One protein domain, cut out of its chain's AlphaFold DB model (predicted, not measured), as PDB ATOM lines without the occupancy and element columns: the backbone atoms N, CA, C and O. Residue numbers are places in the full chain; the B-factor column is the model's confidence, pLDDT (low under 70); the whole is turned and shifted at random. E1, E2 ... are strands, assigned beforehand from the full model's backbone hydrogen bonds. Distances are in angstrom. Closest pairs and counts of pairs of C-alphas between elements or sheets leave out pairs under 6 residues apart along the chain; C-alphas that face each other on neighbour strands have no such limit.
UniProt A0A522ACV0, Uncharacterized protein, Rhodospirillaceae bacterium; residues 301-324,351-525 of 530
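What this domain is: This is residues 301 to 324 and 351 to 525 of the 530 residues of an uncharacterized protein of Rhodospirillaceae bacterium (UniProt A0A522ACV0). Two closed barrels of antiparallel strands sit side by side, E1 to E8 making the first and E9 to E16 the second. They meet wall to wall, mainly through E1 and E8 of the first and E10 and E11 of the second, and the two barrels together make the longest axis. The printed part has 199 residues with sixteen named strands, E1 to E16 in chain order, and no named helix; the class is all strand. It is compact, with a radius of gyration of the C-alphas of 16.5 A, and spans 59 by 40 by 33 A.

Where its parts are: Find C-alpha 301 at (-24.719, -6.091, 51.374), where E1 begins and runs to residue 308. Then come E2, residues 314 to 321, and, past the cut, E3, residues 351 to 360, 28.1 A long. Read on through E4, 365 to 373; E5, 378 to 383; E6, 386 to 393; E7, 396 to 403, which bends by 52 degrees at residue 400; and E8, 407 to 415. The second barrel opens with E9, residues 421 to 432, 33.1 A long, from C-alpha 421 at (-22.128, 4.070, 52.381), and E10, 440 to 451, 35.1 A long. E11, 455 to 462; E12, 470 to 477; E13, 480 to 486; E14, 498 to 503; and E15, 506 to 513, follow. E16, residues 516 to 524, 27.5 A long, ends at C-alpha 524, (-27.521, 13.079, 49.961).

How they stand to each other: Round the first ring run E1 to E8 and back to E1; E3 to E8 form a meander, each strand the antiparallel neighbour of the one before. Look at the hairpin E1 and E2, at 145 degrees, for N 302 and O 318, 2.8 A apart, within hydrogen-bond range. E8 and E1 close the ring at 153 degrees, with N 303 and O 414 at 2.8 A. E9 to E16 form a second meander; the hairpin E9 and E10 has N 424 and O 448 at 2.7 A. E16 and E9 close that ring at 154 degrees, with N 425 and O 523 at 2.9 A. Between the barrels, E8 and E11 have 14 pairs of C-alphas within 8 A, the closest those of Ser 412 and Gly 458, 5.2 A. E1 and E10 have 10 such pairs, the closest those of Gly 304 and Gln 449, 5.7 A. E4 and E16 are apart.

The domain as a whole: The two C-alphas farthest apart, those of Ser 324 and Asn 437, are 61.2 A apart. Residues 325 to 350 are not printed, and C-alphas 324 and 351 are 9.4 A apart across this cut. A tight link joins E8 to E9; the link from E13 to E14 is long. Mean pLDDT of the printed part is 86.5; look for values under 70 at residues 433 to 439, 464 to 468 and 485 to 497, among others.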
ATOM      1  N   LYS A 301     -23.788  -7.181  51.631       92.69
ATOM      2  CA  LYS A 301     -24.719  -6.091  51.374       92.69
ATOM      3  C   LYS A 301     -24.029  -5.054  50.501       92.69
ATOM      4  O   LYS A 301     -22.885  -4.683  50.758       92.69
ATOM      5  N   TYR A 302     -24.745  -4.590  49.494       95.12
ATOM      6  CA  TYR A 302     -24.365  -3.514  48.600       95.12
ATOM      7  C   TYR A 302     -25.412  -2.413  48.692       95.12
ATOM      8  O   TYR A 302     -26.604  -2.704  48.672       95.12
ATOM      9  N   ALA A 303     -24.983  -1.160  48.781       96.06
ATOM     10  CA  ALA A 303     -25.855   0.005  48.811       96.06
ATOM     11  C   ALA A 303     -25.388   1.036  47.780       96.06
ATOM     12  O   ALA A 303     -24.191   1.275  47.631       96.06
ATOM     13  N   GLY A 304     -26.316   1.652  47.058       93.81
ATOM     14  CA  GLY A 304     -25.990   2.709  46.105       93.81
ATOM     15  C   GLY A 304     -27.204   3.221  45.354       93.81
ATOM     16  O   GLY A 304     -28.291   3.310  45.926       93.81
ATOM     17  N   THR A 305     -27.005   3.583  44.095       93.81
ATOM     18  CA  THR A 305     -27.935   4.393  43.306       93.81
ATOM     19  C   THR A 305     -28.295   3.755  41.971       93.81
ATOM     20  O   THR A 305     -27.638   2.825  41.497       93.81
ATOM     21  N   ILE A 306     -29.389   4.247  41.389       93.88
ATOM     22  CA  ILE A 306     -29.821   3.927  40.030       93.88
ATOM     23  C   ILE A 306     -30.092   5.233  39.268       93.88
ATOM     24  O   ILE A 306     -30.792   6.118  39.775       93.88
ATOM     25  N   ALA A 307     -29.562   5.356  38.049       89.44
ATOM     26  CA  ALA A 307     -29.770   6.494  37.154       89.44
ATOM     27  C   ALA A 307     -30.716   6.082  36.036       89.44
ATOM     28  O   ALA A 307     -30.338   5.402  35.076       89.44
ATOM     29  N   GLY A 308     -31.955   6.541  36.166       84.44
ATOM     30  CA  GLY A 308     -33.045   6.252  35.254       84.44
ATOM     31  C   GLY A 308     -33.632   7.483  34.593       84.44
ATOM     32  O   GLY A 308     -33.585   8.583  35.140       84.44
ATOM     33  N   LEU A 309     -34.254   7.289  33.430       81.88
ATOM     34  CA  LEU A 309     -35.042   8.342  32.791       81.88
ATOM     35  C   LEU A 309     -36.351   8.595  33.556       81.88
ATOM     36  O   LEU A 309     -36.997   7.675  34.065       81.88
ATOM     37  N   GLY A 310     -36.766   9.862  33.610       82.75
ATOM     38  CA  GLY A 310     -37.990  10.275  34.296       82.75
ATOM     39  C   GLY A 310     -37.932  10.001  35.802       82.75
ATOM     40  O   GLY A 310     -36.994  10.406  36.478       82.75
ATOM     41  N   MET A 311     -38.944   9.312  36.333       82.94
ATOM     42  CA  MET A 311     -39.082   9.013  37.768       82.94
ATOM     43  C   MET A 311     -38.441   7.680  38.192       82.94
ATOM     44  O   MET A 311     -38.789   7.133  39.234       82.94
ATOM     45  N   GLN A 312     -37.551   7.120  37.367       88.25
ATOM     46  CA  GLN A 312     -36.933   5.813  37.622       88.25
ATOM     47  C   GLN A 312     -35.567   5.898  38.306       88.25
ATOM     48  O   GLN A 312     -34.903   4.879  38.439       88.25
ATOM     49  N   SER A 313     -35.126   7.086  38.720       91.38
ATOM     50  CA  SER A 313     -33.914   7.222  39.533       91.38
ATOM     51  C   SER A 313     -34.208   6.916  41.000       91.38
ATOM     52  O   SER A 313     -35.345   7.063  41.447       91.38
ATOM     53  N   GLY A 314     -33.204   6.490  41.764       93.62
ATOM     54  CA  GLY A 314     -33.409   6.085  43.152       93.62
ATOM     55  C   GLY A 314     -32.186   5.443  43.792       93.62
ATOM     56  O   GLY A 314     -31.063   5.596  43.313       93.62
ATOM     57  N   THR A 315     -32.420   4.707  44.871       95.56
ATOM     58  CA  THR A 315     -31.399   3.979  45.629       95.56
ATOM     59  C   THR A 315     -31.698   2.485  45.675       95.56
ATOM     60  O   THR A 315     -32.851   2.060  45.727       95.56
ATOM     61  N   LEU A 316     -30.645   1.670  45.639       96.50
ATOM     62  CA  LEU A 316     -30.713   0.211  45.613       96.50
ATOM     63  C   LEU A 316     -29.887  -0.355  46.767       96.50
ATOM     64  O   LEU A 316     -28.708  -0.026  46.906       96.50
ATOM     65  N   VAL A 317     -30.494  -1.237  47.563       96.06
ATOM     66  CA  VAL A 317     -29.788  -2.057  48.555       96.06
ATOM     67  C   VAL A 317     -29.957  -3.517  48.173       96.06
ATOM     68  O   VAL A 317     -31.073  -4.028  48.201       96.06
ATOM     69  N   ALA A 318     -28.865  -4.181  47.802       94.44
ATOM     70  CA  ALA A 318     -28.839  -5.587  47.412       94.44
ATOM     71  C   ALA A 318     -28.075  -6.424  48.439       94.44
ATOM     72  O   ALA A 318     -27.060  -5.991  48.974       94.44
ATOM     73  N   THR A 319     -28.540  -7.638  48.700       90.75
ATOM     74  CA  THR A 319     -27.908  -8.595  49.607       90.75
ATOM     75  C   THR A 319     -27.583  -9.858  48.829       90.75
ATOM     76  O   THR A 319     -28.492 -10.578  48.416       90.75
ATOM     77  N   VAL A 320     -26.293 -10.128  48.634       87.88
ATOM     78  CA  VAL A 320     -25.807 -11.392  48.068       87.88
ATOM     79  C   VAL A 320     -25.532 -12.345  49.222       87.88
ATOM     80  O   VAL A 320     -24.603 -12.132  50.002       87.88
ATOM     81  N   GLN A 321     -26.343 -13.390  49.343       81.31
ATOM     82  CA  GLN A 321     -26.059 -14.498  50.248       81.31
ATOM     83  C   GLN A 321     -25.289 -15.537  49.448       81.31
ATOM     84  O   GLN A 321     -25.860 -16.025  48.479       81.31
ATOM     85  N   PRO A 322     -24.026 -15.861  49.768       65.75
ATOM     86  CA  PRO A 322     -23.318 -16.902  49.040       65.75
ATOM     87  C   PRO A 322     -24.002 -18.251  49.293       65.75
ATOM     88  O   PRO A 322     -24.480 -18.538  50.388       65.75
ATOM     89  N   SER A 323     -24.079 -19.077  48.256       60.31
ATOM     90  CA  SER A 323     -24.585 -20.430  48.380       60.31
ATOM     91  C   SER A 323     -23.480 -21.240  49.004       60.31
ATOM     92  O   SER A 323     -22.369 -21.348  48.479       60.31
ATOM     93  N   SER A 324     -23.789 -21.808  50.152       53.25
ATOM     94  CA  SER A 324     -22.993 -22.868  50.717       53.25
ATOM     95  C   SER A 324     -23.019 -24.032  49.733       53.25
ATOM     96  O   SER A 324     -24.026 -24.713  49.553       53.25
ATOM     97  N   ILE A 351     -24.591 -21.259  42.247       68.00
ATOM     98  CA  ILE A 351     -25.587 -20.199  42.111       68.00
ATOM     99  C   ILE A 351     -26.097 -19.894  43.514       68.00
ATOM    100  O   ILE A 351     -26.573 -20.778  44.226       68.00
ATOM    101  N   SER A 352     -25.921 -18.657  43.943       73.62
ATOM    102  CA  SER A 352     -26.335 -18.145  45.238       73.62
ATOM    103  C   SER A 352     -27.572 -17.264  45.107       73.62
ATOM    104  O   SER A 352     -27.858 -16.761  44.023       73.62
ATOM    105  N   GLN A 353     -28.333 -17.073  46.183       77.75
ATOM    106  CA  GLN A 353     -29.494 -16.185  46.149       77.75
ATOM    107  C   GLN A 353     -29.095 -14.723  46.339       77.75
ATOM    108  O   GLN A 353     -28.133 -14.385  47.031       77.75
ATOM    109  N   THR A 354     -29.860 -13.828  45.726       85.19
ATOM    110  CA  THR A 354     -29.726 -12.389  45.946       85.19
ATOM    111  C   THR A 354     -31.106 -11.769  46.103       85.19
ATOM    112  O   THR A 354     -32.025 -12.079  45.347       85.19
ATOM    113  N   SER A 355     -31.261 -10.886  47.081       91.06
ATOM    114  CA  SER A 355     -32.455 -10.057  47.254       91.06
ATOM    115  C   SER A 355     -32.072  -8.587  47.181       91.06
ATOM    116  O   SER A 355     -30.917  -8.229  47.411       91.06
ATOM    117  N   ALA A 356     -33.019  -7.716  46.843       93.31
ATOM    118  CA  ALA A 356     -32.790  -6.283  46.928       93.31
ATOM    119  C   ALA A 356     -34.066  -5.490  47.201       93.31
ATOM    120  O   ALA A 356     -35.182  -5.938  46.930       93.31
ATOM    121  N   THR A 357     -33.882  -4.277  47.709       95.75
ATOM    122  CA  THR A 357     -34.923  -3.259  47.823       95.75
ATOM    123  C   THR A 357     -34.514  -2.043  47.007       95.75
ATOM    124  O   THR A 357     -33.443  -1.472  47.214       95.75
ATOM    125  N   LEU A 358     -35.377  -1.665  46.072       95.75
ATOM    126  CA  LEU A 358     -35.262  -0.460  45.266       95.75
ATOM    127  C   LEU A 358     -36.196   0.612  45.835       95.75
ATOM    128  O   LEU A 358     -37.403   0.395  45.899       95.75
ATOM    129  N   LEU A 359     -35.649   1.767  46.206       95.50
ATOM    130  CA  LEU A 359     -36.406   2.952  46.599       95.50
ATOM    131  C   LEU A 359     -36.313   3.997  45.485       95.50
ATOM    132  O   LEU A 359     -35.264   4.598  45.264       95.50
ATOM    133  N   LEU A 360     -37.415   4.208  44.771       94.31
ATOM    134  CA  LEU A 360     -37.495   5.207  43.707       94.31
ATOM    135  C   LEU A 360     -37.529   6.625  44.286       94.31
ATOM    136  O   LEU A 360     -37.966   6.840  45.416       94.31
ATOM    137  N   SER A 361     -37.165   7.618  43.477       89.75
ATOM    138  CA  SER A 361     -37.229   9.041  43.837       89.75
ATOM    139  C   SER A 361     -38.646   9.515  44.183       89.75
ATOM    140  O   SER A 361     -38.814  10.546  44.825       89.75
ATOM    141  N   THR A 362     -39.672   8.763  43.776       90.81
ATOM    142  CA  THR A 362     -41.077   8.967  44.161       90.81
ATOM    143  C   THR A 362     -41.390   8.515  45.593       90.81
ATOM    144  O   THR A 362     -42.508   8.716  46.057       90.81
ATOM    145  N   GLY A 363     -40.446   7.864  46.278       91.50
ATOM    146  CA  GLY A 363     -40.639   7.216  47.578       91.50
ATOM    147  C   GLY A 363     -41.217   5.798  47.493       91.50
ATOM    148  O   GLY A 363     -41.450   5.165  48.520       91.50
ATOM    149  N   THR A 364     -41.460   5.274  46.289       93.44
ATOM    150  CA  THR A 364     -41.992   3.918  46.100       93.44
ATOM    151  C   THR A 364     -40.910   2.868  46.351       93.44
ATOM    152  O   THR A 364     -39.842   2.933  45.747       93.44
ATOM    153  N   SER A 365     -41.214   1.880  47.198       95.19
ATOM    154  CA  SER A 365     -40.345   0.730  47.469       95.19
ATOM    155  C   SER A 365     -40.734  -0.480  46.617       95.19
ATOM    156  O   SER A 365     -41.916  -0.811  46.492       95.19
ATOM    157  N   VAL A 366     -39.739  -1.144  46.033       93.81
ATOM    158  CA  VAL A 366     -39.878  -2.336  45.194       93.81
ATOM    159  C   VAL A 366     -38.963  -3.434  45.726       93.81
ATOM    160  O   VAL A 366     -37.754  -3.240  45.851       93.81
ATOM    161  N   LEU A 367     -39.537  -4.604  46.005       90.38
ATOM    162  CA  LEU A 367     -38.784  -5.802  46.373       90.38
ATOM    163  C   LEU A 367     -38.347  -6.562  45.120       90.38
ATOM    164  O   LEU A 367     -39.137  -6.754  44.192       90.38
ATOM    165  N   LEU A 368     -37.093  -7.000  45.121       93.50
ATOM    166  CA  LEU A 368     -36.453  -7.730  44.035       93.50
ATOM    167  C   LEU A 368     -35.848  -9.028  44.576       93.50
ATOM    168  O   LEU A 368     -35.337  -9.071  45.699       93.50
ATOM    169  N   SER A 369     -35.843 -10.066  43.750       90.06
ATOM    170  CA  SER A 369     -35.170 -11.335  44.029       90.06
ATOM    171  C   SER A 369     -34.417 -11.831  42.800       90.06
ATOM    172  O   SER A 369     -34.703 -11.437  41.667       90.06
ATOM    173  N   GLY A 370     -33.427 -12.689  43.015       92.00
ATOM    174  CA  GLY A 370     -32.689 -13.307  41.931       92.00
ATOM    175  C   GLY A 370     -31.459 -14.080  42.387       92.00
ATOM    176  O   GLY A 370     -31.483 -14.742  43.425       92.00
ATOM    177  N   THR A 371     -30.412 -14.057  41.567       88.88
ATOM    178  CA  THR A 371     -29.284 -14.992  41.659       88.88
ATOM    179  C   THR A 371     -27.935 -14.294  41.556       88.88
ATOM    180  O   THR A 371     -27.809 -13.274  40.878       88.88
ATOM    181  N   PHE A 372     -26.931 -14.888  42.196       89.69
ATOM    182  CA  PHE A 372     -25.518 -14.568  42.069       89.69
ATOM    183  C   PHE A 372     -24.763 -15.803  41.579       89.69
ATOM    184  O   PHE A 372     -24.759 -16.837  42.239       89.69
ATOM    185  N   ASP A 373     -24.115 -15.708  40.430       88.06
ATOM    186  CA  ASP A 373     -23.209 -16.736  39.933       88.06
ATOM    187  C   ASP A 373     -21.783 -16.394  40.364       88.06
ATOM    188  O   ASP A 373     -21.133 -15.518  39.797       88.06
ATOM    189  N   SER A 374     -21.284 -17.113  41.364       82.31
ATOM    190  CA  SER A 374     -19.932 -16.924  41.906       82.31
ATOM    191  C   SER A 374     -18.796 -17.232  40.919       82.31
ATOM    192  O   SER A 374     -17.664 -16.823  41.162       82.31
ATOM    193  N   SER A 375     -19.062 -17.927  39.806       81.44
ATOM    194  CA  SER A 375     -18.041 -18.217  38.788       81.44
ATOM    195  C   SER A 375     -17.788 -17.036  37.848       81.44
ATOM    196  O   SER A 375     -16.663 -16.827  37.392       81.44
ATOM    197  N   THR A 376     -18.823 -16.237  37.598       89.88
ATOM    198  CA  THR A 376     -18.782 -15.058  36.720       89.88
ATOM    199  C   THR A 376     -18.928 -13.744  37.487       89.88
ATOM    200  O   THR A 376     -18.801 -12.666  36.909       89.88
ATOM    201  N   ASN A 377     -19.196 -13.827  38.792       91.06
ATOM    202  CA  ASN A 377     -19.661 -12.742  39.647       91.06
ATOM    203  C   ASN A 377     -20.933 -12.040  39.136       91.06
ATOM    204  O   ASN A 377     -21.192 -10.895  39.514       91.06
ATOM    205  N   ALA A 378     -21.715 -12.687  38.268       94.44
ATOM    206  CA  ALA A 378     -22.925 -12.103  37.707       94.44
ATOM    207  C   ALA A 378     -24.047 -12.088  38.749       94.44
ATOM    208  O   ALA A 378     -24.344 -13.109  39.361       94.44
ATOM    209  N   VAL A 379     -24.698 -10.940  38.920       94.69
ATOM    210  CA  VAL A 379     -25.899 -10.784  39.744       94.69
ATOM    211  C   VAL A 379     -27.056 -10.409  38.829       94.69
ATOM    212  O   VAL A 379     -26.965  -9.450  38.059       94.69
ATOM    213  N   ASN A 380     -28.154 -11.152  38.932       95.56
ATOM    214  CA  ASN A 380     -29.402 -10.861  38.238       95.56
ATOM    215  C   ASN A 380     -30.522 -10.729  39.264       95.56
ATOM    216  O   ASN A 380     -30.728 -11.655  40.042       95.56
ATOM    217  N   LEU A 381     -31.248  -9.614  39.257       95.81
ATOM    218  CA  LEU A 381     -32.387  -9.349  40.143       95.81
ATOM    219  C   LEU A 381     -33.610  -8.973  39.316       95.81
ATOM    220  O   LEU A 381     -33.483  -8.282  38.310       95.81
ATOM    221  N   SER A 382     -34.802  -9.358  39.755       96.44
ATOM    222  CA  SER A 382     -36.049  -8.937  39.115       96.44
ATOM    223  C   SER A 382     -37.202  -8.810  40.109       96.44
ATOM    224  O   SER A 382     -37.203  -9.443  41.164       96.44
ATOM    225  N   GLY A 383     -38.180  -7.965  39.784       93.56
ATOM    226  CA  GLY A 383     -39.390  -7.769  40.584       93.56
ATOM    227  C   GLY A 383     -40.181  -6.538  40.140       93.56
ATOM    228  O   GLY A 383     -39.604  -5.524  39.761       93.56
ATOM    229  N   ASN A 384     -41.516  -6.628  40.145       92.81
ATOM    230  CA  ASN A 384     -42.436  -5.537  39.771       92.81
ATOM    231  C   ASN A 384     -42.095  -4.823  38.442       92.81
ATOM    232  O   ASN A 384     -42.196  -3.602  38.334       92.81
ATOM    233  N   GLY A 385     -41.681  -5.585  37.425       95.25
ATOM    234  CA  GLY A 385     -41.328  -5.052  36.103       95.25
ATOM    235  C   GLY A 385     -39.934  -4.425  36.007       95.25
ATOM    236  O   GLY A 385     -39.591  -3.909  34.948       95.25
ATOM    237  N   TYR A 386     -39.133  -4.486  37.074       96.75
ATOM    238  CA  TYR A 386     -37.716  -4.137  37.053       96.75
ATOM    239  C   TYR A 386     -36.854  -5.389  36.885       96.75
ATOM    240  O   TYR A 386     -37.156  -6.430  37.470       96.75
ATOM    241  N   THR A 387     -35.776  -5.276  36.111       96.62
ATOM    242  CA  THR A 387     -34.711  -6.282  35.994       96.62
ATOM    243  C   THR A 387     -33.361  -5.587  36.088       96.62
ATOM    244  O   THR A 387     -33.131  -4.612  35.382       96.62
ATOM    245  N   PHE A 388     -32.468  -6.085  36.935       97.31
ATOM    246  CA  PHE A 388     -31.092  -5.617  37.072       97.31
ATOM    247  C   PHE A 388     -30.155  -6.745  36.671       97.31
ATOM    248  O   PHE A 388     -30.289  -7.861  37.173       97.31
ATOM    249  N   THR A 389     -29.193  -6.435  35.812       96.94
ATOM    250  CA  THR A 389     -28.132  -7.353  35.402       96.94
ATOM    251  C   THR A 389     -26.803  -6.641  35.578       96.94
ATOM    252  O   THR A 389     -26.569  -5.585  34.986       96.94
ATOM    253  N   GLY A 390     -25.934  -7.208  36.407       95.88
ATOM    254  CA  GLY A 390     -24.642  -6.614  36.711       95.88
ATOM    255  C   GLY A 390     -23.624  -7.621  37.215       95.88
ATOM    256  O   GLY A 390     -23.859  -8.827  37.212       95.88
ATOM    257  N   THR A 391     -22.478  -7.109  37.647       95.19
ATOM    258  CA  THR A 391     -21.394  -7.916  38.218       95.19
ATOM    259  C   THR A 391     -20.961  -7.349  39.562       95.19
ATOM    260  O   THR A 391     -20.953  -6.131  39.749       95.19
ATOM    261  N   ALA A 392     -20.635  -8.235  40.502       93.94
ATOM    262  CA  ALA A 392     -20.168  -7.888  41.839       93.94
ATOM    263  C   ALA A 392     -18.659  -8.166  41.970       93.94
ATOM    264  O   ALA A 392     -18.244  -9.307  42.141       93.94
ATOM    265  N   SER A 393     -17.817  -7.136  41.871       93.00
ATOM    266  CA  SER A 393     -16.353  -7.273  41.888       93.00
ATOM    267  C   SER A 393     -15.692  -6.112  42.627       93.00
ATOM    268  O   SER A 393     -16.147  -4.976  42.544       93.00
ATOM    269  N   GLY A 394     -14.633  -6.386  43.399       88.88
ATOM    270  CA  GLY A 394     -13.929  -5.353  44.178       88.88
ATOM    271  C   GLY A 394     -14.811  -4.642  45.217       88.88
ATOM    272  O   GLY A 394     -14.536  -3.509  45.598       88.88
ATOM    273  N   GLY A 395     -15.903  -5.287  45.646       91.56
ATOM    274  CA  GLY A 395     -16.927  -4.693  46.506       91.56
ATOM    275  C   GLY A 395     -17.785  -3.620  45.827       91.56
ATOM    276  O   GLY A 395     -18.451  -2.861  46.521       91.56
ATOM    277  N   ILE A 396     -17.814  -3.581  44.494       94.50
ATOM    278  CA  ILE A 396     -18.775  -2.814  43.702       94.50
ATOM    279  C   ILE A 396     -19.741  -3.798  43.047       94.50
ATOM    280  O   ILE A 396     -19.300  -4.760  42.422       94.50
ATOM    281  N   TYR A 397     -21.044  -3.546  43.151       95.56
ATOM    282  CA  TYR A 397     -22.053  -4.214  42.331       95.56
ATOM    283  C   TYR A 397     -22.674  -3.191  41.380       95.56
ATOM    284  O   TYR A 397     -23.326  -2.240  41.812       95.56
ATOM    285  N   SER A 398     -22.422  -3.352  40.082       95.94
ATOM    286  CA  SER A 398     -22.833  -2.382  39.062       95.94
ATOM    287  C   SER A 398     -23.241  -3.055  37.755       95.94
ATOM    288  O   SER A 398     -22.866  -4.203  37.490       95.94
ATOM    289  N   GLY A 399     -24.027  -2.350  36.944       95.31
ATOM    290  CA  GLY A 399     -24.526  -2.870  35.677       95.31
ATOM    291  C   GLY A 399     -25.648  -2.028  35.084       95.31
ATOM    292  O   GLY A 399     -25.720  -0.815  35.287       95.31
ATOM    293  N   THR A 400     -26.530  -2.694  34.347       95.31
ATOM    294  CA  THR A 400     -27.691  -2.087  33.688       95.31
ATOM    295  C   THR A 400     -28.986  -2.561  34.315       95.31
ATOM    296  O   THR A 400     -29.070  -3.687  34.811       95.31
ATOM    297  N   TYR A 401     -30.028  -1.745  34.215       95.88
ATOM    298  CA  TYR A 401     -31.371  -2.167  34.573       95.88
ATOM    299  C   TYR A 401     -32.376  -1.844  33.463       95.88
ATOM    300  O   TYR A 401     -32.183  -0.920  32.668       95.88
ATOM    301  N   THR A 402     -33.464  -2.605  33.426       95.38
ATOM    302  CA  THR A 402     -34.687  -2.292  32.686       95.38
ATOM    303  C   THR A 402     -35.839  -2.141  33.671       95.38
ATOM    304  O   THR A 402     -35.878  -2.804  34.706       95.38
ATOM    305  N   GLY A 403     -36.755  -1.226  33.384       94.19
ATOM    306  CA  GLY A 403     -37.914  -0.924  34.214       94.19
ATOM    307  C   GLY A 403     -39.194  -0.790  33.388       94.19
ATOM    308  O   GLY A 403     -39.164  -0.870  32.152       94.19
ATOM    309  N   PRO A 404     -40.340  -0.550  34.045       93.38
ATOM    310  CA  PRO A 404     -41.613  -0.328  33.369       93.38
ATOM    311  C   PRO A 404     -41.543   0.797  32.321       93.38
ATOM    312  O   PRO A 404     -40.718   1.708  32.410       93.38
ATOM    313  N   ASN A 405     -42.447   0.761  31.337       89.69
ATOM    314  CA  ASN A 405     -42.565   1.768  30.269       89.69
ATOM    315  C   ASN A 405     -41.308   1.923  29.392       89.69
ATOM    316  O   ASN A 405     -40.992   3.024  28.951       89.69
ATOM    317  N   SER A 406     -40.599   0.821  29.121       86.38
ATOM    318  CA  SER A 406     -39.332   0.816  28.364       86.38
ATOM    319  C   SER A 406     -38.213   1.626  29.029       86.38
ATOM    320  O   SER A 406     -37.282   2.078  28.364       86.38
ATOM    321  N   GLY A 407     -38.306   1.822  30.347       89.31
ATOM    322  CA  GLY A 407     -37.246   2.450  31.114       89.31
ATOM    323  C   GLY A 407     -35.986   1.600  31.092       89.31
ATOM    324  O   GLY A 407     -36.046   0.376  31.194       89.31
ATOM    325  N   SER A 408     -34.839   2.246  30.947       92.19
ATOM    326  CA  SER A 408     -33.540   1.603  31.088       92.19
ATOM    327  C   SER A 408     -32.525   2.598  31.624       92.19
ATOM    328  O   SER A 408     -32.713   3.816  31.519       92.19
ATOM    329  N   GLY A 409     -31.464   2.074  32.221       92.50
ATOM    330  CA  GLY A 409     -30.392   2.890  32.759       92.50
ATOM    331  C   GLY A 409     -29.292   2.057  33.387       92.50
ATOM    332  O   GLY A 409     -29.183   0.849  33.155       92.50
ATOM    333  N   TYR A 410     -28.483   2.728  34.194       94.00
ATOM    334  CA  TYR A 410     -27.348   2.138  34.889       94.00
ATOM    335  C   TYR A 410     -27.572   2.200  36.390       94.00
ATOM    336  O   TYR A 410     -28.332   3.027  36.893       94.00
ATOM    337  N   PHE A 411     -26.908   1.304  37.102       95.62
ATOM    338  CA  PHE A 411     -26.870   1.335  38.551       95.62
ATOM    339  C   PHE A 411     -25.473   1.017  39.043       95.62
ATOM    340  O   PHE A 411     -24.667   0.368  38.365       95.62
ATOM    341  N   SER A 412     -25.216   1.451  40.263       95.62
ATOM    342  CA  SER A 412     -23.923   1.314  40.888       95.62
ATOM    343  C   SER A 412     -24.112   1.250  42.395       95.62
ATOM    344  O   SER A 412     -24.859   2.031  42.974       95.62
ATOM    345  N   THR A 413     -23.445   0.307  43.054       96.38
ATOM    346  CA  THR A 413     -23.552   0.108  44.503       96.38
ATOM    347  C   THR A 413     -22.204  -0.277  45.102       96.38
ATOM    348  O   THR A 413     -21.369  -0.873  44.425       96.38
ATOM    349  N   LEU A 414     -21.984   0.073  46.370       96.44
ATOM    350  CA  LEU A 414     -20.784  -0.249  47.143       96.44
ATOM    351  C   LEU A 414     -21.106  -1.224  48.265       96.44
ATOM    352  O   LEU A 414     -22.151  -1.126  48.909       96.44
ATOM    353  N   SER A 415     -20.187  -2.146  48.525       94.75
ATOM    354  CA  SER A 415     -20.314  -3.097  49.615       94.75
ATOM    355  C   SER A 415     -20.228  -2.386  50.961       94.75
ATOM    356  O   SER A 415     -19.255  -1.689  51.244       94.75
ATOM    357  N   THR A 416     -21.191  -2.638  51.844       90.50
ATOM    358  CA  THR A 416     -21.180  -2.084  53.206       90.50
ATOM    359  C   THR A 416     -20.123  -2.738  54.097       90.50
ATOM    360  O   THR A 416     -19.876  -2.275  55.207       90.50
ATOM    361  N   SER A 417     -19.470  -3.809  53.627       87.12
ATOM    362  CA  SER A 417     -18.276  -4.366  54.279       87.12
ATOM    363  C   SER A 417     -17.096  -3.385  54.268       87.12
ATOM    364  O   SER A 417     -16.222  -3.467  55.125       87.12
ATOM    365  N   GLN A 418     -17.102  -2.413  53.347       86.81
ATOM    366  CA  GLN A 418     -16.123  -1.324  53.265       86.81
ATOM    367  C   GLN A 418     -16.454  -0.148  54.209       86.81
ATOM    368  O   GLN A 418     -15.774   0.880  54.193       86.81
ATOM    369  N   GLY A 419     -17.495  -0.294  55.036       89.88
ATOM    370  CA  GLY A 419     -18.000   0.714  55.964       89.88
ATOM    371  C   GLY A 419     -19.343   1.307  55.537       89.88
ATOM    372  O   GLY A 419     -19.988   0.840  54.599       89.88
ATOM    373  N   ALA A 420     -19.781   2.347  56.252       91.00
ATOM    374  CA  ALA A 420     -21.016   3.056  55.924       91.00
ATOM    375  C   ALA A 420     -20.937   3.662  54.514       91.00
ATOM    376  O   ALA A 420     -19.920   4.251  54.148       91.00
ATOM    377  N   VAL A 421     -22.016   3.527  53.740       95.56
ATOM    378  CA  VAL A 421     -22.128   4.070  52.381       95.56
ATOM    379  C   VAL A 421     -23.046   5.288  52.407       95.56
ATOM    380  O   VAL A 421     -24.167   5.209  52.904       95.56
ATOM    381  N   THR A 422     -22.580   6.407  51.856       96.75
ATOM    382  CA  THR A 422     -23.385   7.618  51.645       96.75
ATOM    383  C   THR A 422     -23.701   7.754  50.163       96.75
ATOM    384  O   THR A 422     -22.778   7.774  49.352       96.75
ATOM    385  N   ALA A 423     -24.983   7.855  49.809       96.12
ATOM    386  CA  ALA A 423     -25.443   8.050  48.435       96.12
ATOM    387  C   ALA A 423     -25.805   9.517  48.171       96.12
ATOM    388  O   ALA A 423     -26.441  10.166  49.002       96.12
ATOM    389  N   TYR A 424     -25.435  10.014  46.998       96.44
ATOM    390  CA  TYR A 424     -25.727  11.334  46.466       96.44
ATOM    391  C   TYR A 424     -26.488  11.171  45.158       96.44
ATOM    392  O   TYR A 424     -26.009  10.523  44.228       96.44
ATOM    393  N   CYS A 425     -27.659  11.792  45.086       95.44
ATOM    394  CA  CYS A 425     -28.505  11.788  43.905       95.44
ATOM    395  C   CYS A 425     -28.553  13.205  43.334       95.44
ATOM    396  O   CYS A 425     -28.714  14.180  44.079       95.44
ATOM    397  N   GLY A 426     -28.378  13.338  42.023       94.12
ATOM    398  CA  GLY A 426     -28.134  14.635  41.411       94.12
ATOM    399  C   GLY A 426     -28.341  14.680  39.906       94.12
ATOM    400  O   GLY A 426     -28.890  13.770  39.283       94.12
ATOM    401  N   THR A 427     -27.898  15.786  39.322       93.38
ATOM    402  CA  THR A 427     -27.982  16.049  37.888       93.38
ATOM    403  C   THR A 427     -26.656  16.567  37.354       93.38
ATOM    404  O   THR A 427     -25.821  17.100  38.092       93.38
ATOM    405  N   TYR A 428     -26.468  16.420  36.048       91.75
ATOM    406  CA  TYR A 428     -25.392  17.070  35.316       91.75
ATOM    407  C   TYR A 428     -25.947  17.905  34.171       91.75
ATOM    408  O   TYR A 428     -27.015  17.613  33.630       91.75
ATOM    409  N   ASN A 429     -25.177  18.914  33.775       89.94
ATOM    410  CA  ASN A 429     -25.397  19.702  32.573       89.94
ATOM    411  C   ASN A 429     -24.090  19.763  31.779       89.94
ATOM    412  O   ASN A 429     -23.026  20.028  32.335       89.94
ATOM    413  N   GLU A 430     -24.169  19.535  30.476       84.81
ATOM    414  CA  GLU A 430     -23.086  19.755  29.528       84.81
ATOM    415  C   GLU A 430     -23.502  20.803  28.500       84.81
ATOM    416  O   GLU A 430     -24.585  20.754  27.914       84.81
ATOM    417  N   THR A 431     -22.612  21.755  28.242       80.06
ATOM    418  CA  THR A 431     -22.714  22.593  27.050       80.06
ATOM    419  C   THR A 431     -21.988  21.872  25.928       80.06
ATOM    420  O   THR A 431     -20.761  21.775  25.942       80.06
ATOM    421  N   ARG A 432     -22.737  21.335  24.962       71.44
ATOM    422  CA  ARG A 432     -22.146  20.713  23.781       71.44
ATOM    423  C   ARG A 432     -22.047  21.754  22.679       71.44
ATOM    424  O   ARG A 432     -23.056  22.347  22.309       71.44
ATOM    425  N   ASN A 433     -20.855  21.928  22.118       69.44
ATOM    426  CA  ASN A 433     -20.683  22.687  20.885       69.44
ATOM    427  C   ASN A 433     -20.175  21.766  19.765       69.44
ATOM    428  O   ASN A 433     -18.998  21.823  19.410       69.44
ATOM    429  N   PRO A 434     -21.025  20.872  19.225       61.44
ATOM    430  CA  PRO A 434     -20.561  19.873  18.272       61.44
ATOM    431  C   PRO A 434     -20.109  20.485  16.936       61.44
ATOM    432  O   PRO A 434     -19.313  19.854  16.255       61.44
ATOM    433  N   ASN A 435     -20.574  21.693  16.570       67.50
ATOM    434  CA  ASN A 435     -20.334  22.303  15.249       67.50
ATOM    435  C   ASN A 435     -20.102  23.834  15.264       67.50
ATOM    436  O   ASN A 435     -20.297  24.497  14.248       67.50
ATOM    437  N   GLY A 436     -19.747  24.436  16.398       68.50
ATOM    438  CA  GLY A 436     -19.467  25.877  16.517       68.50
ATOM    439  C   GLY A 436     -20.689  26.808  16.576       68.50
ATOM    440  O   GLY A 436     -20.555  27.911  17.099       68.50
ATOM    441  N   ASN A 437     -21.863  26.380  16.090       64.00
ATOM    442  CA  ASN A 437     -22.956  27.304  15.742       64.00
ATOM    443  C   ASN A 437     -24.274  27.126  16.521       64.00
ATOM    444  O   ASN A 437     -25.174  27.939  16.333       64.00
ATOM    445  N   ASP A 438     -24.407  26.110  17.382       64.75
ATOM    446  CA  ASP A 438     -25.599  25.938  18.230       64.75
ATOM    447  C   ASP A 438     -25.233  25.231  19.551       64.75
ATOM    448  O   ASP A 438     -24.886  24.043  19.530       64.75
ATOM    449  N   PRO A 439     -25.224  25.937  20.700       66.31
ATOM    450  CA  PRO A 439     -24.982  25.323  21.994       66.31
ATOM    451  C   PRO A 439     -26.217  24.528  22.425       66.31
ATOM    452  O   PRO A 439     -27.113  25.041  23.093       66.31
ATOM    453  N   SER A 440     -26.252  23.238  22.099       71.44
ATOM    454  CA  SER A 440     -27.220  22.336  22.716       71.44
ATOM    455  C   SER A 440     -26.768  22.039  24.149       71.44
ATOM    456  O   SER A 440     -25.729  21.404  24.356       71.44
ATOM    457  N   THR A 441     -27.535  22.477  25.146       74.06
ATOM    458  CA  THR A 441     -27.407  21.967  26.517       74.06
ATOM    459  C   THR A 441     -27.961  20.554  26.567       74.06
ATOM    460  O   THR A 441     -29.161  20.350  26.381       74.06
ATOM    461  N   ALA A 442     -27.090  19.583  26.821       80.94
ATOM    462  CA  ALA A 442     -27.513  18.253  27.224       80.94
ATOM    463  C   ALA A 442     -27.407  18.149  28.746       80.94
ATOM    464  O   ALA A 442     -26.602  18.819  29.387       80.94
ATOM    465  N   GLY A 443     -28.278  17.351  29.341       86.38
ATOM    466  CA  GLY A 443     -28.313  17.147  30.777       86.38
ATOM    467  C   GLY A 443     -28.772  15.740  31.094       86.38
ATOM    468  O   GLY A 443     -29.222  14.996  30.211       86.38
ATOM    469  N   GLY A 444     -28.632  15.373  32.356       90.25
ATOM    470  CA  GLY A 444     -28.975  14.037  32.798       90.25
ATOM    471  C   GLY A 444     -28.895  13.858  34.300       90.25
ATOM    472  O   GLY A 444     -28.698  14.807  35.060       90.25
ATOM    473  N   VAL A 445     -29.066  12.610  34.709       91.19
ATOM    474  CA  VAL A 445     -28.928  12.163  36.091       91.19
ATOM    475  C   VAL A 445     -27.463  11.851  36.359       91.19
ATOM    476  O   VAL A 445     -26.797  11.217  35.535       91.19
ATOM    477  N   PHE A 446     -26.983  12.295  37.516       92.06
ATOM    478  CA  PHE A 446     -25.674  11.962  38.057       92.06
ATOM    479  C   PHE A 446     -25.864  11.458  39.479       92.06
ATOM    480  O   PHE A 446     -26.304  12.216  40.346       92.06
ATOM    481  N   ASN A 447     -25.510  10.202  39.719       94.31
ATOM    482  CA  ASN A 447     -25.527   9.627  41.049       94.31
ATOM    483  C   ASN A 447     -24.152   9.088  41.431       94.31
ATOM    484  O   ASN A 447     -23.359   8.669  40.590       94.31
ATOM    485  N   LEU A 448     -23.883   9.118  42.727       94.81
ATOM    486  CA  LEU A 448     -22.589   8.843  43.324       94.81
ATOM    487  C   LEU A 448     -22.815   8.218  44.693       94.81
ATOM    488  O   LEU A 448     -23.620   8.715  45.472       94.81
ATOM    489  N   GLN A 449     -22.009   7.236  45.058       96.25
ATOM    490  CA  GLN A 449     -21.929   6.724  46.414       96.25
ATOM    491  C   GLN A 449     -20.481   6.641  46.881       96.25
ATOM    492  O   GLN A 449     -19.565   6.377  46.098       96.25
ATOM    493  N   ILE A 450     -20.289   6.875  48.177       96.50
ATOM    494  CA  ILE A 450     -18.979   6.916  48.825       96.50
ATOM    495  C   ILE A 450     -19.017   6.032  50.068       96.50
ATOM    496  O   ILE A 450     -19.869   6.224  50.939       96.50
ATOM    497  N   ALA A 451     -18.103   5.069  50.147       96.12
ATOM    498  CA  ALA A 451     -17.894   4.252  51.339       96.12
ATOM    499  C   ALA A 451     -16.986   4.970  52.353       96.12
ATOM    500  O   ALA A 451     -16.217   5.863  52.001       96.12
ATOM    501  N   ALA A 452     -17.037   4.564  53.623       93.38
ATOM    502  CA  ALA A 452     -16.259   5.188  54.700       93.38
ATOM    503  C   ALA A 452     -14.731   5.109  54.500       93.38
ATOM    504  O   ALA A 452     -14.002   5.973  54.982       93.38
ATOM    505  N   ASN A 453     -14.238   4.104  53.771       92.69
ATOM    506  CA  ASN A 453     -12.833   3.993  53.364       92.69
ATOM    507  C   ASN A 453     -12.459   4.904  52.170       92.69
ATOM    508  O   ASN A 453     -11.329   4.864  51.683       92.69
ATOM    509  N   GLY A 454     -13.411   5.697  51.676       95.00
ATOM    510  CA  GLY A 454     -13.261   6.607  50.552       95.00
ATOM    511  C   GLY A 454     -13.449   5.971  49.175       95.00
ATOM    512  O   GLY A 454     -13.331   6.699  48.196       95.00
ATOM    513  N   THR A 455     -13.757   4.672  49.046       95.19
ATOM    514  CA  THR A 455     -14.092   4.097  47.730       95.19
ATOM    515  C   THR A 455     -15.290   4.837  47.140       95.19
ATOM    516  O   THR A 455     -16.296   5.043  47.826       95.19
ATOM    517  N   VAL A 456     -15.203   5.197  45.861       95.44
ATOM    518  CA  VAL A 456     -16.277   5.863  45.122       95.44
ATOM    519  C   VAL A 456     -16.773   4.961  44.005       95.44
ATOM    520  O   VAL A 456     -15.988   4.332  43.295       95.44
ATOM    521  N   SER A 457     -18.084   4.946  43.817       95.62
ATOM    522  CA  SER A 457     -18.733   4.349  42.656       95.62
ATOM    523  C   SER A 457     -19.945   5.203  42.288       95.62
ATOM    524  O   SER A 457     -20.465   5.919  43.139       95.62
ATOM    525  N   GLY A 458     -20.382   5.186  41.036       94.25
ATOM    526  CA  GLY A 458     -21.562   5.944  40.623       94.25
ATOM    527  C   GLY A 458     -22.071   5.569  39.242       94.25
ATOM    528  O   GLY A 458     -21.559   4.636  38.613       94.25
ATOM    529  N   ASP A 459     -23.110   6.274  38.812       93.06
ATOM    530  CA  ASP A 459     -23.843   6.031  37.575       93.06
ATOM    531  C   ASP A 459     -24.402   7.331  36.979       93.06
ATOM    532  O   ASP A 459     -24.670   8.315  37.672       93.06
ATOM    533  N   THR A 460     -24.545   7.345  35.655       91.12
ATOM    534  CA  THR A 460     -25.088   8.476  34.894       91.12
ATOM    535  C   THR A 460     -26.097   8.009  33.854       91.12
ATOM    536  O   THR A 460     -26.002   6.901  33.319       91.12
ATOM    537  N   SER A 461     -27.065   8.870  33.539       89.38
ATOM    538  CA  SER A 461     -28.012   8.659  32.440       89.38
ATOM    539  C   SER A 461     -28.348   9.987  31.768       89.38
ATOM    540  O   SER A 461     -28.700  10.950  32.445       89.38
ATOM    541  N   GLY A 462     -28.215  10.065  30.442       85.25
ATOM    542  CA  GLY A 462     -28.501  11.278  29.669       85.25
ATOM    543  C   GLY A 462     -29.958  11.365  29.216       85.25
ATOM    544  O   GLY A 462     -30.515  10.384  28.733       85.25
ATOM    545  N   THR A 463     -30.567  12.550  29.303       78.94
ATOM    546  CA  THR A 463     -31.975  12.783  28.924       78.94
ATOM    547  C   THR A 463     -32.213  12.739  27.407       78.94
ATOM    548  O   THR A 463     -33.317  12.423  26.969       78.94
ATOM    549  N   TYR A 464     -31.183  13.005  26.592       69.56
ATOM    550  CA  TYR A 464     -31.278  13.033  25.129       69.56
ATOM    551  C   TYR A 464     -30.255  12.097  24.473       69.56
ATOM    552  O   TYR A 464     -29.062  12.383  24.451       69.56
ATOM    553  N   GLY A 465     -30.727  10.993  23.888       57.75
ATOM    554  CA  GLY A 465     -30.058  10.322  22.763       57.75
ATOM    555  C   GLY A 465     -28.628   9.792  22.964       57.75
ATOM    556  O   GLY A 465     -27.942   9.584  21.967       57.75
ATOM    557  N   GLY A 466     -28.186   9.539  24.202       55.62
ATOM    558  CA  GLY A 466     -27.064   8.631  24.480       55.62
ATOM    559  C   GLY A 466     -25.656   9.227  24.607       55.62
ATOM    560  O   GLY A 466     -24.707   8.514  24.294       55.62
ATOM    561  N   SER A 467     -25.466  10.481  25.045       61.09
ATOM    562  CA  SER A 467     -24.098  11.034  25.134       61.09
ATOM    563  C   SER A 467     -23.285  10.709  26.390       61.09
ATOM    564  O   SER A 467     -22.084  10.584  26.223       61.09
ATOM    565  N   ASN A 468     -23.848  10.494  27.584       67.38
ATOM    566  CA  ASN A 468     -23.057  10.095  28.766       67.38
ATOM    567  C   ASN A 468     -23.911   9.239  29.711       67.38
ATOM    568  O   ASN A 468     -24.533   9.754  30.642       67.38
ATOM    569  N   ALA A 469     -24.029   7.947  29.411       82.38
ATOM    570  CA  ALA A 469     -24.720   7.001  30.278       82.38
ATOM    571  C   ALA A 469     -23.803   5.809  30.537       82.38
ATOM    572  O   ALA A 469     -23.331   5.185  29.588       82.38
ATOM    573  N   GLY A 470     -23.534   5.522  31.803       88.50
ATOM    574  CA  GLY A 470     -22.584   4.495  32.213       88.50
ATOM    575  C   GLY A 470     -22.315   4.544  33.708       88.50
ATOM    576  O   GLY A 470     -22.919   5.338  34.433       88.50
ATOM    577  N   THR A 471     -21.399   3.696  34.164       90.69
ATOM    578  CA  THR A 471     -20.936   3.649  35.554       90.69
ATOM    579  C   THR A 471     -19.563   4.310  35.683       90.69
ATOM    580  O   THR A 471     -18.871   4.548  34.702       90.69
ATOM    581  N   PHE A 472     -19.148   4.668  36.890       91.44
ATOM    582  CA  PHE A 472     -17.796   5.177  37.137       91.44
ATOM    583  C   PHE A 472     -17.325   4.780  38.531       91.44
ATOM    584  O   PHE A 472     -18.137   4.420  39.387       91.44
ATOM    585  N   THR A 473     -16.015   4.846  38.762       93.62
ATOM    586  CA  THR A 473     -15.389   4.553  40.058       93.62
ATOM    587  C   THR A 473     -14.470   5.694  40.472       93.62
ATOM    588  O   THR A 473     -14.291   6.652  39.728       93.62
ATOM    589  N   GLY A 474     -13.908   5.655  41.674       93.94
ATOM    590  CA  GLY A 474     -12.975   6.688  42.111       93.94
ATOM    591  C   GLY A 474     -12.529   6.532  43.557       93.94
ATOM    592  O   GLY A 474     -12.783   5.509  44.194       93.94
ATOM    593  N   GLN A 475     -11.926   7.593  44.086       95.06
ATOM    594  CA  GLN A 475     -11.491   7.679  45.472       95.06
ATOM    595  C   GLN A 475     -11.777   9.067  46.049       95.06
ATOM    596  O   GLN A 475     -11.430  10.092  45.460       95.06
ATOM    597  N   ALA A 476     -12.359   9.094  47.241       95.19
ATOM    598  CA  ALA A 476     -12.498  10.274  48.069       95.19
ATOM    599  C   ALA A 476     -11.356  10.348  49.092       95.19
ATOM    600  O   ALA A 476     -10.980   9.348  49.712       95.19
ATOM    601  N   ASN A 477     -10.818  11.552  49.278       95.25
ATOM    602  CA  ASN A 477      -9.868  11.883  50.332       95.25
ATOM    603  C   ASN A 477     -10.295  13.204  50.985       95.25
ATOM    604  O   ASN A 477     -10.120  14.289  50.421       95.25
ATOM    605  N   GLY A 478     -10.917  13.102  52.161       94.19
ATOM    606  CA  GLY A 478     -11.570  14.236  52.812       94.19
ATOM    607  C   GLY A 478     -12.730  14.769  51.968       94.19
ATOM    608  O   GLY A 478     -13.637  14.022  51.610       94.19
ATOM    609  N   SER A 479     -12.698  16.062  51.646       95.62
ATOM    610  CA  SER A 479     -13.724  16.718  50.822       95.62
ATOM    611  C   SER A 479     -13.501  16.578  49.319       95.62
ATOM    612  O   SER A 479     -14.354  17.028  48.564       95.62
ATOM    613  N   ILE A 480     -12.384  16.005  48.865       95.50
ATOM    614  CA  ILE A 480     -12.063  15.894  47.437       95.50
ATOM    615  C   ILE A 480     -12.419  14.493  46.949       95.50
ATOM    616  O   ILE A 480     -12.031  13.503  47.567       95.50
ATOM    617  N   VAL A 481     -13.126  14.417  45.826       94.56
ATOM    618  CA  VAL A 481     -13.492  13.173  45.142       94.56
ATOM    619  C   VAL A 481     -12.803  13.156  43.789       94.56
ATOM    620  O   VAL A 481     -13.068  14.023  42.963       94.56
ATOM    621  N   ASN A 482     -11.950  12.166  43.557       92.81
ATOM    622  CA  ASN A 482     -11.368  11.903  42.247       92.81
ATOM    623  C   ASN A 482     -12.150  10.761  41.605       92.81
ATOM    624  O   ASN A 482     -12.143   9.646  42.127       92.81
ATOM    625  N   VAL A 483     -12.838  11.038  40.505       88.88
ATOM    626  CA  VAL A 483     -13.596  10.042  39.743       88.88
ATOM    627  C   VAL A 483     -12.785   9.618  38.522       88.88
ATOM    628  O   VAL A 483     -12.398  10.447  37.700       88.88
ATOM    629  N   THR A 484     -12.565   8.312  38.404       83.44
ATOM    630  CA  THR A 484     -11.968   7.636  37.255       83.44
ATOM    631  C   THR A 484     -13.090   7.087  36.373       83.44
ATOM    632  O   THR A 484     -13.931   6.293  36.803       83.44
ATOM    633  N   HIS A 485     -13.144   7.544  35.125       68.19
ATOM    634  CA  HIS A 485     -14.274   7.271  34.242       68.19
ATOM    635  C   HIS A 485     -14.187   5.861  33.624       68.19
ATOM    636  O   HIS A 485     -13.158   5.499  33.055       68.19
ATOM    637  N   MET A 486     -15.275   5.074  33.669       53.09
ATOM    638  CA  MET A 486     -15.358   3.785  32.967       53.09
ATOM    639  C   MET A 486     -16.607   3.647  32.085       53.09
ATOM    640  O   MET A 486     -17.732   3.497  32.528       53.09
ATOM    641  N   SER A 487     -16.351   3.522  30.785       55.66
ATOM    642  CA  SER A 487     -17.223   2.901  29.779       55.66
ATOM    643  C   SER A 487     -18.576   3.566  29.481       55.66
ATOM    644  O   SER A 487     -19.641   3.085  29.844       55.66
ATOM    645  N   SER A 488     -18.538   4.553  28.588       46.59
ATOM    646  CA  SER A 488     -19.508   4.569  27.484       46.59
ATOM    647  C   SER A 488     -18.808   4.815  26.144       46.59
ATOM    648  O   SER A 488     -18.936   5.838  25.487       46.59
ATOM    649  N   GLY A 489     -17.992   3.837  25.745       47.19
ATOM    650  CA  GLY A 489     -17.859   3.411  24.349       47.19
ATOM    651  C   GLY A 489     -17.385   4.379  23.256       47.19
ATOM    652  O   GLY A 489     -17.411   3.949  22.106       47.19
ATOM    653  N   LYS A 490     -16.949   5.621  23.516       45.28
ATOM    654  CA  LYS A 490     -16.491   6.492  22.411       45.28
ATOM    655  C   LYS A 490     -15.144   7.183  22.525       45.28
ATOM    656  O   LYS A 490     -14.677   7.635  21.483       45.28
ATOM    657  N   ASP A 491     -14.479   7.200  23.677       46.88
ATOM    658  CA  ASP A 491     -13.099   7.696  23.711       46.88
ATOM    659  C   ASP A 491     -12.293   7.213  24.935       46.88
ATOM    660  O   ASP A 491     -12.353   7.826  26.000       46.88
ATOM    661  N   PRO A 492     -11.528   6.112  24.827       47.38
ATOM    662  CA  PRO A 492     -10.602   5.698  25.879       47.38
ATOM    663  C   PRO A 492      -9.401   6.651  26.055       47.38
ATOM    664  O   PRO A 492      -8.662   6.493  27.023       47.38
ATOM    665  N   ALA A 493      -9.184   7.629  25.162       47.69
ATOM    666  CA  ALA A 493      -8.040   8.543  25.238       47.69
ATOM    667  C   ALA A 493      -8.246   9.731  26.197       47.69
ATOM    668  O   ALA A 493      -7.286  10.434  26.501       47.69
ATOM    669  N   ASN A 494      -9.462   9.928  26.721       54.44
ATOM    670  CA  ASN A 494      -9.814  11.036  27.613       54.44
ATOM    671  C   ASN A 494     -10.227  10.545  29.010       54.44
ATOM    672  O   ASN A 494     -11.248  10.959  29.555       54.44
ATOM    673  N   ASN A 495      -9.428   9.652  29.608       55.91
ATOM    674  CA  ASN A 495      -9.545   9.302  31.029       55.91
ATOM    675  C   ASN A 495      -9.031  10.467  31.889       55.91
ATOM    676  O   ASN A 495      -7.934  10.434  32.437       55.91
ATOM    677  N   THR A 496      -9.781  11.559  31.897       60.81
ATOM    678  CA  THR A 496      -9.478  12.750  32.679       60.81
ATOM    679  C   THR A 496     -10.104  12.617  34.054       60.81
ATOM    680  O   THR A 496     -11.315  12.414  34.156       60.81
ATOM    681  N   ASP A 497      -9.282  12.769  35.089       69.38
ATOM    682  CA  ASP A 497      -9.722  12.799  36.478       69.38
ATOM    683  C   ASP A 497     -10.773  13.898  36.668       69.38
ATOM    684  O   ASP A 497     -10.502  15.092  36.509       69.38
ATOM    685  N   VAL A 498     -11.997  13.494  36.995       83.12
ATOM    686  CA  VAL A 498     -13.046  14.428  37.396       83.12
ATOM    687  C   VAL A 498     -12.857  14.708  38.880       83.12
ATOM    688  O   VAL A 498     -12.902  13.792  39.699       83.12
ATOM    689  N   VAL A 499     -12.656  15.980  39.224       87.50
ATOM    690  CA  VAL A 499     -12.506  16.422  40.612       87.50
ATOM    691  C   VAL A 499     -13.831  17.002  41.097       87.50
ATOM    692  O   VAL A 499     -14.328  17.994  40.558       87.50
ATOM    693  N   ALA A 500     -14.400  16.387  42.130       92.81
ATOM    694  CA  ALA A 500     -15.571  16.881  42.842       92.81
ATOM    695  C   ALA A 500     -15.207  17.332  44.258       92.81
ATOM    696  O   ALA A 500     -14.229  16.872  44.847       92.81
ATOM    697  N   THR A 501     -16.036  18.206  44.822       96.19
ATOM    698  CA  THR A 501     -15.955  18.631  46.220       96.19
ATOM    699  C   THR A 501     -17.219  18.230  46.972       96.19
ATOM    700  O   THR A 501     -18.327  18.458  46.485       96.19
ATOM    701  N   ILE A 502     -17.049  17.663  48.167       96.50
ATOM    702  CA  ILE A 502     -18.120  17.379  49.124       96.50
ATOM    703  C   ILE A 502     -18.177  18.510  50.146       96.50
ATOM    704  O   ILE A 502     -17.213  18.750  50.880       96.50
ATOM    705  N   GLN A 503     -19.328  19.168  50.240       96.50
ATOM    706  CA  GLN A 503     -19.564  20.218  51.222       96.50
ATOM    707  C   GLN A 503     -21.027  20.226  51.667       96.50
ATOM    708  O   GLN A 503     -21.939  20.238  50.844       96.50
ATOM    709  N   ASN A 504     -21.260  20.227  52.983       93.81
ATOM    710  CA  ASN A 504     -22.593  20.354  53.590       93.81
ATOM    711  C   ASN A 504     -23.630  19.347  53.045       93.81
ATOM    712  O   ASN A 504     -24.761  19.717  52.747       93.81
ATOM    713  N   GLY A 505     -23.238  18.079  52.869       93.75
ATOM    714  CA  GLY A 505     -24.135  17.040  52.339       93.75
ATOM    715  C   GLY A 505     -24.427  17.153  50.838       93.75
ATOM    716  O   GLY A 505     -25.300  16.455  50.323       93.75
ATOM    717  N   THR A 506     -23.687  17.997  50.120       96.56
ATOM    718  CA  THR A 506     -23.741  18.093  48.660       96.56
ATOM    719  C   THR A 506     -22.410  17.688  48.046       96.56
ATOM    720  O   THR A 506     -21.361  17.818  48.679       96.56
ATOM    721  N   VAL A 507     -22.462  17.191  46.814       96.38
ATOM    722  CA  VAL A 507     -21.306  16.957  45.953       96.38
ATOM    723  C   VAL A 507     -21.461  17.812  44.704       96.38
ATOM    724  O   VAL A 507     -22.558  17.904  44.156       96.38
ATOM    725  N   SER A 508     -20.392  18.450  44.241       96.31
ATOM    726  CA  SER A 508     -20.404  19.172  42.965       96.31
ATOM    727  C   SER A 508     -19.030  19.187  42.316       96.31
ATOM    728  O   SER A 508     -18.016  19.052  43.001       96.31
ATOM    729  N   GLY A 509     -18.987  19.338  40.998       93.94
ATOM    730  CA  GLY A 509     -17.731  19.386  40.262       93.94
ATOM    731  C   GLY A 509     -17.909  19.735  38.793       93.94
ATOM    732  O   GLY A 509     -19.015  19.991  38.309       93.94
ATOM    733  N   THR A 510     -16.784  19.737  38.088       90.19
ATOM    734  CA  THR A 510     -16.712  19.948  36.642       90.19
ATOM    735  C   THR A 510     -16.061  18.750  35.978       90.19
ATOM    736  O   THR A 510     -15.136  18.168  36.540       90.19
ATOM    737  N   TYR A 511     -16.487  18.422  34.766       86.62
ATOM    738  CA  TYR A 511     -15.863  17.390  33.944       86.62
ATOM    739  C   TYR A 511     -15.634  17.926  32.531       86.62
ATOM    740  O   TYR A 511     -16.407  18.760  32.054       86.62
ATOM    741  N   PRO A 512     -14.576  17.492  31.842       81.50
ATOM    742  CA  PRO A 512     -14.407  17.813  30.434       81.50
ATOM    743  C   PRO A 512     -15.432  17.038  29.595       81.50
ATOM    744  O   PRO A 512     -15.719  15.873  29.861       81.50
ATOM    745  N   SER A 513     -15.983  17.684  28.572       76.31
ATOM    746  CA  SER A 513     -16.905  17.077  27.612       76.31
ATOM    747  C   SER A 513     -16.403  17.287  26.182       76.31
ATOM    748  O   SER A 513     -15.528  18.118  25.920       76.31
ATOM    749  N   ALA A 514     -16.951  16.532  25.224       69.38
ATOM    750  CA  ALA A 514     -16.620  16.684  23.809       69.38
ATOM    751  C   ALA A 514     -17.049  18.079  23.304       69.38
ATOM    752  O   ALA A 514     -18.201  18.288  22.916       69.38
ATOM    753  N   GLY A 515     -16.116  19.034  23.337       71.06
ATOM    754  CA  GLY A 515     -16.324  20.422  22.919       71.06
ATOM    755  C   GLY A 515     -16.547  21.431  24.052       71.06
ATOM    756  O   GLY A 515     -16.960  22.551  23.754       71.06
ATOM    757  N   GLY A 516     -16.286  21.083  25.320       78.19
ATOM    758  CA  GLY A 516     -16.427  22.030  26.429       78.19
ATOM    759  C   GLY A 516     -16.179  21.453  27.824       78.19
ATOM    760  O   GLY A 516     -15.433  20.494  28.013       78.19
ATOM    761  N   THR A 517     -16.810  22.083  28.812       82.50
ATOM    762  CA  THR A 517     -16.823  21.659  30.218       82.50
ATOM    763  C   THR A 517     -18.267  21.469  30.664       82.50
ATOM    764  O   THR A 517     -19.098  22.352  30.446       82.50
ATOM    765  N   GLY A 518     -18.569  20.344  31.300       86.81
ATOM    766  CA  GLY A 518     -19.828  20.109  31.993       86.81
ATOM    767  C   GLY A 518     -19.712  20.354  33.495       86.81
ATOM    768  O   GLY A 518     -18.617  20.368  34.064       86.81
ATOM    769  N   THR A 519     -20.858  20.535  34.144       92.12
ATOM    770  CA  THR A 519     -20.989  20.639  35.602       92.12
ATOM    771  C   THR A 519     -21.936  19.564  36.122       92.12
ATOM    772  O   THR A 519     -22.840  19.118  35.412       92.12
ATOM    773  N   PHE A 520     -21.740  19.136  37.364       93.62
ATOM    774  CA  PHE A 520     -22.675  18.260  38.066       93.62
ATOM    775  C   PHE A 520     -22.838  18.689  39.518       93.62
ATOM    776  O   PHE A 520     -21.943  19.294  40.114       93.62
ATOM    777  N   SER A 521     -23.992  18.353  40.084       95.94
ATOM    778  CA  SER A 521     -24.288  18.555  41.496       95.94
ATOM    779  C   SER A 521     -25.272  17.508  42.000       95.94
ATOM    780  O   SER A 521     -26.212  17.160  41.288       95.94
ATOM    781  N   GLY A 522     -25.102  17.060  43.239       95.75
ATOM    782  CA  GLY A 522     -26.022  16.148  43.912       95.75
ATOM    783  C   GLY A 522     -26.090  16.402  45.411       95.75
ATOM    784  O   GLY A 522     -25.188  16.995  46.003       95.75
ATOM    785  N   SER A 523     -27.169  15.940  46.028       96.62
ATOM    786  CA  SER A 523     -27.384  15.979  47.478       96.62
ATOM    787  C   SER A 523     -27.542  14.569  48.021       96.62
ATOM    788  O   SER A 523     -27.938  13.668  47.281       96.62
ATOM    789  N   THR A 524     -27.281  14.374  49.313       95.81
ATOM    790  CA  THR A 524     -27.521  13.079  49.961       95.81
ATOM    791  C   THR A 524     -28.951  12.593  49.731       95.81
ATOM    792  O   THR A 524     -29.901  13.343  49.966       95.81
ATOM    793  N   CYS A 525     -29.109  11.340  49.315       94.06
ATOM    794  CA  CYS A 525     -30.404  10.684  49.163       94.06
ATOM    795  C   CYS A 525     -30.545   9.501  50.127       94.06
ATOM    796  O   CYS A 525     -29.560   8.899  50.557       94.06
TER     797      CYS A 525